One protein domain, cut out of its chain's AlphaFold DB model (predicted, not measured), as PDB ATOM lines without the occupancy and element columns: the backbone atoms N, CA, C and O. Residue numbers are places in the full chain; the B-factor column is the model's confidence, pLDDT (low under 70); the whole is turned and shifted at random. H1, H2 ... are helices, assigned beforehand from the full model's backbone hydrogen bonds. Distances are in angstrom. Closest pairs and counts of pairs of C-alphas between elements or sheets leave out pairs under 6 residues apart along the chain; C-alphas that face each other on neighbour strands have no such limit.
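Overview. This is residues 693 to 710 and 1035 to 1086 of the 1086 residues of an uncharacterized protein of Phytophthora fragariae (UniProt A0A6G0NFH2). A helical hairpin of two long helices, H3 and H4, makes the core; H1 crosses H4 on one side, and the short H5 packs on both H3 and H4 on the other side of H4. Residues 702 to 710, of which 702 belongs to H1, stick out from the body, and the short H2 is near H4, with Pro 1035 closest to Ala 1071. The printed part has 70 residues with five named helices, H1 to H5 in chain order, and no named strand: its class is all helix. It is compact, with a radius of gyration of the C-alphas of 11.9 A and spans of 32 by 24 by 21 A.

Arrangement. H1, residues 695 to 702, touches the hub H4, residues 1057 to 1073, at a steep tilt of 53 degrees, the closest C-alphas being those of Val 697 and Met 1066, 5.5 A apart. H2, residues 1035 to 1038, is close to H4 but not clearly touching, with C-alphas 1035 and 1071 closest at 7.5 A. H3, residues 1041 to 1054, forms a hairpin with H4, opposite ways at a shallow tilt of 24 degrees; C-alphas 1051 and 1060 are closest at 5.1 A. H5, residues 1081 to 1084, touches H3, closest at C-alphas 1045 and 1083, 5.0 A apart. H1 and H3 are apart. Every O i to N i+4 pair is within hydrogen-bond range in H1 and H4, and 9 of 10 in H3; H2 and H5 are too short for such a pair.

Along the chain. H1 begins at C-alpha 695 (7.661, -19.946, -39.945) and measures 10.4 A. H3 measures 19.9 A and H4 24.3 A, from C-alpha 1057 (16.484, -20.299, -54.905). H2 measures 5.2 A; H5 measures 6.0 A and ends at C-alpha 1084 (22.591, -28.932, -46.308).

Size, cuts and confidence. C-alphas 708 and 1057 are the two farthest apart, 33.0 A. Residues 711 to 1034 are not printed; C-alphas 710 and 1035 are 11.8 A apart across the cut. No link printed whole is long. The model's pLDDT is under 70 at residues 704 to 710.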
ATOM      1  N   PRO A 693      12.566 -19.126 -42.424       87.88
ATOM      2  CA  PRO A 693      12.981 -20.428 -41.917       87.88
ATOM      3  C   PRO A 693      12.489 -20.705 -40.489       87.88
ATOM      4  O   PRO A 693      12.701 -21.809 -40.006       87.88
ATOM      5  N   ASP A 694      11.924 -19.719 -39.783       87.56
ATOM      6  CA  ASP A 694      11.244 -19.920 -38.496       87.56
ATOM      7  C   ASP A 694       9.781 -20.322 -38.719       87.56
ATOM      8  O   ASP A 694       9.367 -21.363 -38.214       87.56
ATOM      9  N   ASP A 695       9.044 -19.597 -39.572       88.44
ATOM     10  CA  ASP A 695       7.661 -19.946 -39.945       88.44
ATOM     11  C   ASP A 695       7.575 -21.357 -40.541       88.44
ATOM     12  O   ASP A 695       6.664 -22.111 -40.215       88.44
ATOM     13  N   LEU A 696       8.551 -21.741 -41.375       88.25
ATOM     14  CA  LEU A 696       8.636 -23.087 -41.946       88.25
ATOM     15  C   LEU A 696       8.907 -24.167 -40.896       88.25
ATOM     16  O   LEU A 696       8.394 -25.271 -41.034       88.25
ATOM     17  N   VAL A 697       9.700 -23.888 -39.855       87.31
ATOM     18  CA  VAL A 697       9.906 -24.843 -38.749       87.31
ATOM     19  C   VAL A 697       8.620 -24.986 -37.942       87.31
ATOM     20  O   VAL A 697       8.222 -26.107 -37.627       87.31
ATOM     21  N   ASP A 698       7.944 -23.873 -37.669       85.56
ATOM     22  CA  ASP A 698       6.664 -23.849 -36.968       85.56
ATOM     23  C   ASP A 698       5.560 -24.568 -37.761       85.56
ATOM     24  O   ASP A 698       4.811 -25.349 -37.181       85.56
ATOM     25  N   GLU A 699       5.466 -24.365 -39.079       86.75
ATOM     26  CA  GLU A 699       4.561 -25.104 -39.970       86.75
ATOM     27  C   GLU A 699       4.902 -26.600 -39.959       86.75
ATOM     28  O   GLU A 699       4.042 -27.430 -39.664       86.75
ATOM     29  N   PHE A 700       6.165 -26.950 -40.208       85.94
ATOM     30  CA  PHE A 700       6.642 -28.330 -40.302       85.94
ATOM     31  C   PHE A 700       6.419 -29.125 -39.008       85.94
ATOM     32  O   PHE A 700       6.072 -30.301 -39.074       85.94
ATOM     33  N   LEU A 701       6.567 -28.503 -37.834       82.06
ATOM     34  CA  LEU A 701       6.293 -29.145 -36.541       82.06
ATOM     35  C   LEU A 701       4.794 -29.184 -36.185       82.06
ATOM     36  O   LEU A 701       4.385 -30.057 -35.423       82.06
ATOM     37  N   LYS A 702       3.964 -28.289 -36.741       81.88
ATOM     38  CA  LYS A 702       2.496 -28.291 -36.552       81.88
ATOM     39  C   LYS A 702       1.753 -29.178 -37.556       81.88
ATOM     40  O   LYS A 702       0.615 -29.562 -37.293       81.88
ATOM     41  N   MET A 703       2.356 -29.511 -38.701       80.31
ATOM     42  CA  MET A 703       1.780 -30.462 -39.656       80.31
ATOM     43  C   MET A 703       1.592 -31.834 -38.986       80.31
ATOM     44  O   MET A 703       2.580 -32.394 -38.500       80.31
ATOM     45  N   PRO A 704       0.387 -32.437 -39.025       68.75
ATOM     46  CA  PRO A 704       0.099 -33.673 -38.304       68.75
ATOM     47  C   PRO A 704       1.050 -34.797 -38.718       68.75
ATOM     48  O   PRO A 704       1.221 -35.083 -39.912       68.75
ATOM     49  N   VAL A 705       1.691 -35.419 -37.728       67.19
ATOM     50  CA  VAL A 705       2.421 -36.674 -37.919       67.19
ATOM     51  C   VAL A 705       1.393 -37.747 -38.268       67.19
ATOM     52  O   VAL A 705       0.347 -37.855 -37.637       67.19
ATOM     53  N   ASP A 706       1.680 -38.503 -39.320       60.38
ATOM     54  CA  ASP A 706       0.862 -39.631 -39.756       60.38
ATOM     55  C   ASP A 706       0.996 -40.749 -38.710       60.38
ATOM     56  O   ASP A 706       2.116 -41.188 -38.435       60.38
ATOM     57  N   GLU A 707      -0.118 -41.170 -38.100       57.94
ATOM     58  CA  GLU A 707      -0.141 -42.086 -36.942       57.94
ATOM     59  C   GLU A 707       0.633 -43.387 -37.192       57.94
ATOM     60  O   GLU A 707       1.224 -43.938 -36.269       57.94
ATOM     61  N   ARG A 708       0.742 -43.823 -38.458       52.75
ATOM     62  CA  ARG A 708       1.547 -44.983 -38.886       52.75
ATOM     63  C   ARG A 708       3.026 -44.900 -38.481       52.75
ATOM     64  O   ARG A 708       3.691 -45.927 -38.404       52.75
ATOM     65  N   PHE A 709       3.536 -43.694 -38.234       52.62
ATOM     66  CA  PHE A 709       4.921 -43.420 -37.854       52.62
ATOM     67  C   PHE A 709       5.054 -42.872 -36.419       52.62
ATOM     68  O   PHE A 709       6.168 -42.559 -35.990       52.62
ATOM     69  N   ALA A 710       3.949 -42.707 -35.685       50.84
ATOM     70  CA  ALA A 710       3.916 -42.052 -34.380       50.84
ATOM     71  C   ALA A 710       4.347 -43.005 -33.250       50.84
ATOM     72  O   ALA A 710       3.532 -43.513 -32.485       50.84
ATOM     73  N   PRO A1035      12.827 -36.928 -35.747       82.88
ATOM     74  CA  PRO A1035      13.991 -36.200 -36.248       82.88
ATOM     75  C   PRO A1035      15.334 -36.808 -35.815       82.88
ATOM     76  O   PRO A1035      16.281 -36.797 -36.595       82.88
ATOM     77  N   GLN A1036      15.427 -37.389 -34.612       76.38
ATOM     78  CA  GLN A1036      16.677 -37.956 -34.080       76.38
ATOM     79  C   GLN A1036      17.143 -39.211 -34.839       76.38
ATOM     80  O   GLN A1036      18.338 -39.392 -35.094       76.38
ATOM     81  N   ARG A1037      16.200 -40.070 -35.243       75.00
ATOM     82  CA  ARG A1037      16.467 -41.247 -36.078       75.00
ATOM     83  C   ARG A1037      16.750 -40.839 -37.523       75.00
ATOM     84  O   ARG A1037      17.757 -41.272 -38.091       75.00
ATOM     85  N   PHE A1038      15.879 -40.002 -38.088       77.75
ATOM     86  CA  PHE A1038      15.729 -39.854 -39.535       77.75
ATOM     87  C   PHE A1038      16.432 -38.642 -40.164       77.75
ATOM     88  O   PHE A1038      16.796 -38.718 -41.340       77.75
ATOM     89  N   LEU A1039      16.689 -37.551 -39.430       84.81
ATOM     90  CA  LEU A1039      17.359 -36.355 -39.966       84.81
ATOM     91  C   LEU A1039      18.887 -36.550 -40.025       84.81
ATOM     92  O   LEU A1039      19.657 -35.898 -39.325       84.81
ATOM     93  N   ASN A1040      19.321 -37.488 -40.866       81.88
ATOM     94  CA  ASN A1040      20.724 -37.838 -41.077       81.88
ATOM     95  C   ASN A1040      21.295 -37.210 -42.364       81.88
ATOM     96  O   ASN A1040      20.563 -36.739 -43.235       81.88
ATOM     97  N   GLY A1041      22.623 -37.247 -42.515       80.56
ATOM     98  CA  GLY A1041      23.326 -36.609 -43.635       80.56
ATOM     99  C   GLY A1041      22.932 -37.088 -45.039       80.56
ATOM    100  O   GLY A1041      23.009 -36.290 -45.967       80.56
ATOM    101  N   VAL A1042      22.480 -38.337 -45.221       80.12
ATOM    102  CA  VAL A1042      22.021 -38.841 -46.535       80.12
ATOM    103  C   VAL A1042      20.646 -38.267 -46.873       80.12
ATOM    104  O   VAL A1042      20.443 -37.756 -47.973       80.12
ATOM    105  N   VAL A1043      19.728 -38.279 -45.903       84.06
ATOM    106  CA  VAL A1043      18.369 -37.737 -46.051       84.06
ATOM    107  C   VAL A1043      18.406 -36.225 -46.279       84.06
ATOM    108  O   VAL A1043      17.786 -35.742 -47.224       84.06
ATOM    109  N   VAL A1044      19.191 -35.487 -45.483       88.00
ATOM    110  CA  VAL A1044      19.414 -34.040 -45.659       88.00
ATOM    111  C   VAL A1044      19.987 -33.741 -47.041       88.00
ATOM    112  O   VAL A1044      19.473 -32.870 -47.736       88.00
ATOM    113  N   PHE A1045      21.003 -34.490 -47.480       85.38
ATOM    114  CA  PHE A1045      21.597 -34.291 -48.798       85.38
ATOM    115  C   PHE A1045      20.571 -34.507 -49.927       85.38
ATOM    116  O   PHE A1045      20.498 -33.713 -50.876       85.38
ATOM    117  N   ASN A1046      19.781 -35.580 -49.841       85.94
ATOM    118  CA  ASN A1046      18.787 -35.925 -50.854       85.94
ATOM    119  C   ASN A1046      17.641 -34.901 -50.874       85.94
ATOM    120  O   ASN A1046      17.312 -34.407 -51.951       85.94
ATOM    121  N   LEU A1047      17.123 -34.468 -49.716       90.88
ATOM    122  CA  LEU A1047      16.136 -33.381 -49.639       90.88
ATOM    123  C   LEU A1047      16.678 -32.052 -50.162       90.88
ATOM    124  O   LEU A1047      16.026 -31.441 -51.001       90.88
ATOM    125  N   SER A1048      17.885 -31.631 -49.774       90.88
ATOM    126  CA  SER A1048      18.512 -30.418 -50.321       90.88
ATOM    127  C   SER A1048      18.629 -30.453 -51.847       90.88
ATOM    128  O   SER A1048      18.522 -29.414 -52.494       90.88
ATOM    129  N   SER A1049      18.821 -31.641 -52.425       89.50
ATOM    130  CA  SER A1049      18.900 -31.851 -53.875       89.50
ATOM    131  C   SER A1049      17.527 -31.875 -54.562       89.50
ATOM    132  O   SER A1049      17.427 -31.472 -55.717       89.50
ATOM    133  N   LEU A1050      16.474 -32.316 -53.865       90.19
ATOM    134  CA  LEU A1050      15.087 -32.273 -54.341       90.19
ATOM    135  C   LEU A1050      14.466 -30.873 -54.180       90.19
ATOM    136  O   LEU A1050      13.683 -30.451 -55.027       90.19
ATOM    137  N   TYR A1051      14.846 -30.116 -53.146       93.69
ATOM    138  CA  TYR A1051      14.438 -28.720 -52.975       93.69
ATOM    139  C   TYR A1051      14.989 -27.832 -54.097       93.69
ATOM    140  O   TYR A1051      14.232 -27.045 -54.658       93.69
ATOM    141  N   ASP A1052      16.248 -28.039 -54.501       91.19
ATOM    142  CA  ASP A1052      16.860 -27.392 -55.679       91.19
ATOM    143  C   ASP A1052      16.213 -27.797 -57.023       91.19
ATOM    144  O   ASP A1052      16.525 -27.206 -58.055       91.19
ATOM    145  N   LEU A1053      15.334 -28.809 -57.029       89.56
ATOM    146  CA  LEU A1053      14.591 -29.273 -58.207       89.56
ATOM    147  C   LEU A1053      13.115 -28.823 -58.204       89.56
ATOM    148  O   LEU A1053      12.516 -28.718 -59.273       89.56
ATOM    149  N   LEU A1054      12.523 -28.573 -57.029       89.00
ATOM    150  CA  LEU A1054      11.110 -28.191 -56.873       89.00
ATOM    151  C   LEU A1054      10.863 -26.698 -56.650       89.00
ATOM    152  O   LEU A1054       9.782 -26.217 -56.994       89.00
ATOM    153  N   PHE A1055      11.800 -25.992 -56.019       89.75
ATOM    154  CA  PHE A1055      11.577 -24.649 -55.488       89.75
ATOM    155  C   PHE A1055      12.534 -23.627 -56.105       89.75
ATOM    156  O   PHE A1055      13.598 -23.967 -56.618       89.75
ATOM    157  N   ASP A1056      12.157 -22.352 -56.035       89.88
ATOM    158  CA  ASP A1056      13.053 -21.246 -56.358       89.88
ATOM    159  C   ASP A1056      14.231 -21.170 -55.365       89.88
ATOM    160  O   ASP A1056      14.210 -21.762 -54.283       89.88
ATOM    161  N   ASN A1057      15.265 -20.399 -55.712       88.81
ATOM    162  CA  ASN A1057      16.484 -20.299 -54.905       88.81
ATOM    163  C   ASN A1057      16.242 -19.784 -53.472       88.81
ATOM    164  O   ASN A1057      16.979 -20.180 -52.567       88.81
ATOM    165  N   ALA A1058      15.248 -18.920 -53.240       89.06
ATOM    166  CA  ALA A1058      14.957 -18.377 -51.916       89.06
ATOM    167  C   ALA A1058      14.170 -19.389 -51.068       89.06
ATOM    168  O   ALA A1058      14.571 -19.680 -49.940       89.06
ATOM    169  N   THR A1059      13.125 -20.009 -51.623       90.25
ATOM    170  CA  THR A1059      12.345 -21.051 -50.934       90.25
ATOM    171  C   THR A1059      13.165 -22.325 -50.701       90.25
ATOM    172  O   THR A1059      13.105 -22.884 -49.605       90.25
ATOM    173  N   SER A1060      13.991 -22.762 -51.665       91.88
ATOM    174  CA  SER A1060      14.940 -23.876 -51.476       91.88
ATOM    175  C   SER A1060      15.897 -23.571 -50.321       91.88
ATOM    176  O   SER A1060      16.021 -24.365 -49.387       91.88
ATOM    177  N   LYS A1061      16.516 -22.380 -50.312       93.19
ATOM    178  CA  LYS A1061      17.406 -21.958 -49.223       93.19
ATOM    179  C   LYS A1061      16.694 -21.900 -47.870       93.19
ATOM    180  O   LYS A1061      17.256 -22.373 -46.882       93.19
ATOM    181  N   SER A1062      15.465 -21.389 -47.823       91.88
ATOM    182  CA  SER A1062      14.677 -21.329 -46.589       91.88
ATOM    183  C   SER A1062      14.347 -22.728 -46.051       91.88
ATOM    184  O   SER A1062      14.592 -23.011 -44.880       91.88
ATOM    185  N   ARG A1063      13.932 -23.666 -46.917       92.56
ATOM    186  CA  ARG A1063      13.694 -25.078 -46.554       92.56
ATOM    187  C   ARG A1063      14.966 -25.825 -46.127       92.56
ATOM    188  O   ARG A1063      14.908 -26.702 -45.266       92.56
ATOM    189  N   LYS A1064      16.134 -25.470 -46.666       94.50
ATOM    190  CA  LYS A1064      17.431 -26.003 -46.206       94.50
ATOM    191  C   LYS A1064      17.814 -25.472 -44.821       94.50
ATOM    192  O   LYS A1064      18.260 -26.249 -43.976       94.50
ATOM    193  N   GLU A1065      17.597 -24.182 -44.560       93.00
ATOM    194  CA  GLU A1065      17.770 -23.593 -43.225       93.00
ATOM    195  C   GLU A1065      16.743 -24.133 -42.211       93.00
ATOM    196  O   GLU A1065      17.111 -24.382 -41.067       93.00
ATOM    197  N   MET A1066      15.505 -24.430 -42.621       93.31
ATOM    198  CA  MET A1066      14.507 -25.143 -41.804       93.31
ATOM    199  C   MET A1066      15.043 -26.507 -41.336       93.31
ATOM    200  O   MET A1066      15.071 -26.771 -40.135       93.31
ATOM    201  N   MET A1067      15.555 -27.354 -42.246       93.12
ATOM    202  CA  MET A1067      16.181 -28.636 -41.862       93.12
ATOM    203  C   MET A1067      17.341 -28.436 -40.876       93.12
ATOM    204  O   MET A1067      17.460 -29.161 -39.888       93.12
ATOM    205  N   LYS A1068      18.186 -27.427 -41.118       92.56
ATOM    206  CA  LYS A1068      19.320 -27.080 -40.251       92.56
ATOM    207  C   LYS A1068      18.859 -26.625 -38.864       92.56
ATOM    208  O   LYS A1068      19.447 -27.059 -37.874       92.56
ATOM    209  N   LYS A1069      17.790 -25.832 -38.762       91.19
ATOM    210  CA  LYS A1069      17.177 -25.425 -37.487       91.19
ATOM    211  C   LYS A1069      16.574 -26.605 -36.728       91.19
ATOM    212  O   LYS A1069      16.854 -26.737 -35.539       91.19
ATOM    213  N   ILE A1070      15.862 -27.514 -37.398       89.62
ATOM    214  CA  ILE A1070      15.346 -28.748 -36.774       89.62
ATOM    215  C   ILE A1070      16.502 -29.563 -36.171       89.62
ATOM    216  O   ILE A1070      16.438 -29.950 -35.006       89.62
ATOM    217  N   ALA A1071      17.616 -29.727 -36.889       89.12
ATOM    218  CA  ALA A1071      18.799 -30.394 -36.340       89.12
ATOM    219  C   ALA A1071      19.399 -29.682 -35.104       89.12
ATOM    220  O   ALA A1071      19.953 -30.348 -34.232       89.12
ATOM    221  N   HIS A1072      19.264 -28.356 -34.978       87.56
ATOM    222  CA  HIS A1072      19.704 -27.607 -33.789       87.56
ATOM    223  C   HIS A1072      18.720 -27.717 -32.608       87.56
ATOM    224  O   HIS A1072      19.172 -27.708 -31.458       87.56
ATOM    225  N   LEU A1073      17.414 -27.848 -32.875       86.88
ATOM    226  CA  LEU A1073      16.371 -28.092 -31.867       86.88
ATOM    227  C   LEU A1073      16.503 -29.488 -31.241       86.88
ATOM    228  O   LEU A1073      16.420 -29.624 -30.026       86.88
ATOM    229  N   TYR A1074      16.786 -30.505 -32.059       84.06
ATOM    230  CA  TYR A1074      16.962 -31.898 -31.618       84.06
ATOM    231  C   TYR A1074      18.415 -32.266 -31.244       84.06
ATOM    232  O   TYR A1074      18.702 -33.429 -30.982       84.06
ATOM    233  N   ASP A1075      19.321 -31.280 -31.194       82.25
ATOM    234  CA  ASP A1075      20.735 -31.406 -30.790       82.25
ATOM    235  C   ASP A1075      21.565 -32.429 -31.606       82.25
ATOM    236  O   ASP A1075      22.438 -33.131 -31.092       82.25
ATOM    237  N   LEU A1076      21.303 -32.508 -32.915       85.06
ATOM    238  CA  LEU A1076      21.871 -33.512 -33.820       85.06
ATOM    239  C   LEU A1076      23.297 -33.155 -34.261       85.06
ATOM    240  O   LEU A1076      23.547 -32.700 -35.379       85.06
ATOM    241  N   GLU A1077      24.264 -33.419 -33.384       82.88
ATOM    242  CA  GLU A1077      25.686 -33.130 -33.615       82.88
ATOM    243  C   GLU A1077      26.289 -33.789 -34.875       82.88
ATOM    244  O   GLU A1077      27.321 -33.311 -35.360       82.88
ATOM    245  N   HIS A1078      25.679 -34.871 -35.380       79.12
ATOM    246  CA  HIS A1078      26.223 -35.754 -36.419       79.12
ATOM    247  C   HIS A1078      26.015 -35.307 -37.871       79.12
ATOM    248  O   HIS A1078      26.600 -35.917 -38.770       79.12
ATOM    249  N   VAL A1079      25.176 -34.301 -38.132       83.56
ATOM    250  CA  VAL A1079      24.904 -33.857 -39.505       83.56
ATOM    251  C   VAL A1079      25.947 -32.826 -39.935       83.56
ATOM    252  O   VAL A1079      26.027 -31.736 -39.369       83.56
ATOM    253  N   ASP A1080      26.742 -33.171 -40.948       80.44
ATOM    254  CA  ASP A1080      27.737 -32.280 -41.551       80.44
ATOM    255  C   ASP A1080      27.060 -31.006 -42.112       80.44
ATOM    256  O   ASP A1080      26.162 -31.125 -42.953       80.44
ATOM    257  N   PRO A1081      27.479 -29.787 -41.710       83.94
ATOM    258  CA  PRO A1081      27.004 -28.534 -42.300       83.94
ATOM    259  C   PRO A1081      27.084 -28.483 -43.837       83.94
ATOM    260  O   PRO A1081      26.249 -27.832 -44.466       83.94
ATOM    261  N   ALA A1082      28.031 -29.193 -44.461       83.44
ATOM    262  CA  ALA A1082      28.143 -29.280 -45.916       83.44
ATOM    263  C   ALA A1082      26.983 -30.052 -46.580       83.44
ATOM    264  O   ALA A1082      26.669 -29.794 -47.745       83.44
ATOM    265  N   ALA A1083      26.311 -30.962 -45.861       81.75
ATOM    266  CA  ALA A1083      25.213 -31.766 -46.407       81.75
ATOM    267  C   ALA A1083      23.979 -30.923 -46.777       81.75
ATOM    268  O   ALA A1083      23.262 -31.266 -47.714       81.75
ATOM    269  N   TYR A1084      23.757 -29.796 -46.088       85.38
ATOM    270  CA  TYR A1084      22.591 -28.932 -46.308       85.38
ATOM    271  C   TYR A1084      22.646 -28.135 -47.622       85.38
ATOM    272  O   TYR A1084      21.591 -27.772 -48.141       85.38
ATOM    273  N   ARG A1085      23.839 -27.890 -48.191       82.44
ATOM    274  CA  ARG A1085      24.039 -27.181 -49.479       82.44
ATOM    275  C   ARG A1085      23.341 -25.796 -49.557       82.44
ATOM    276  O   ARG A1085      22.554 -25.559 -50.477       82.44
ATOM    277  N   ILE A1086      23.613 -24.926 -48.575       81.31
ATOM    278  CA  ILE A1086      23.031 -23.572 -48.349       81.31
ATOM    279  C   ILE A1086      23.893 -22.438 -48.943       81.31
ATOM    280  O   ILE A1086      25.120 -22.655 -49.029       81.31
TER     281      ILE A1086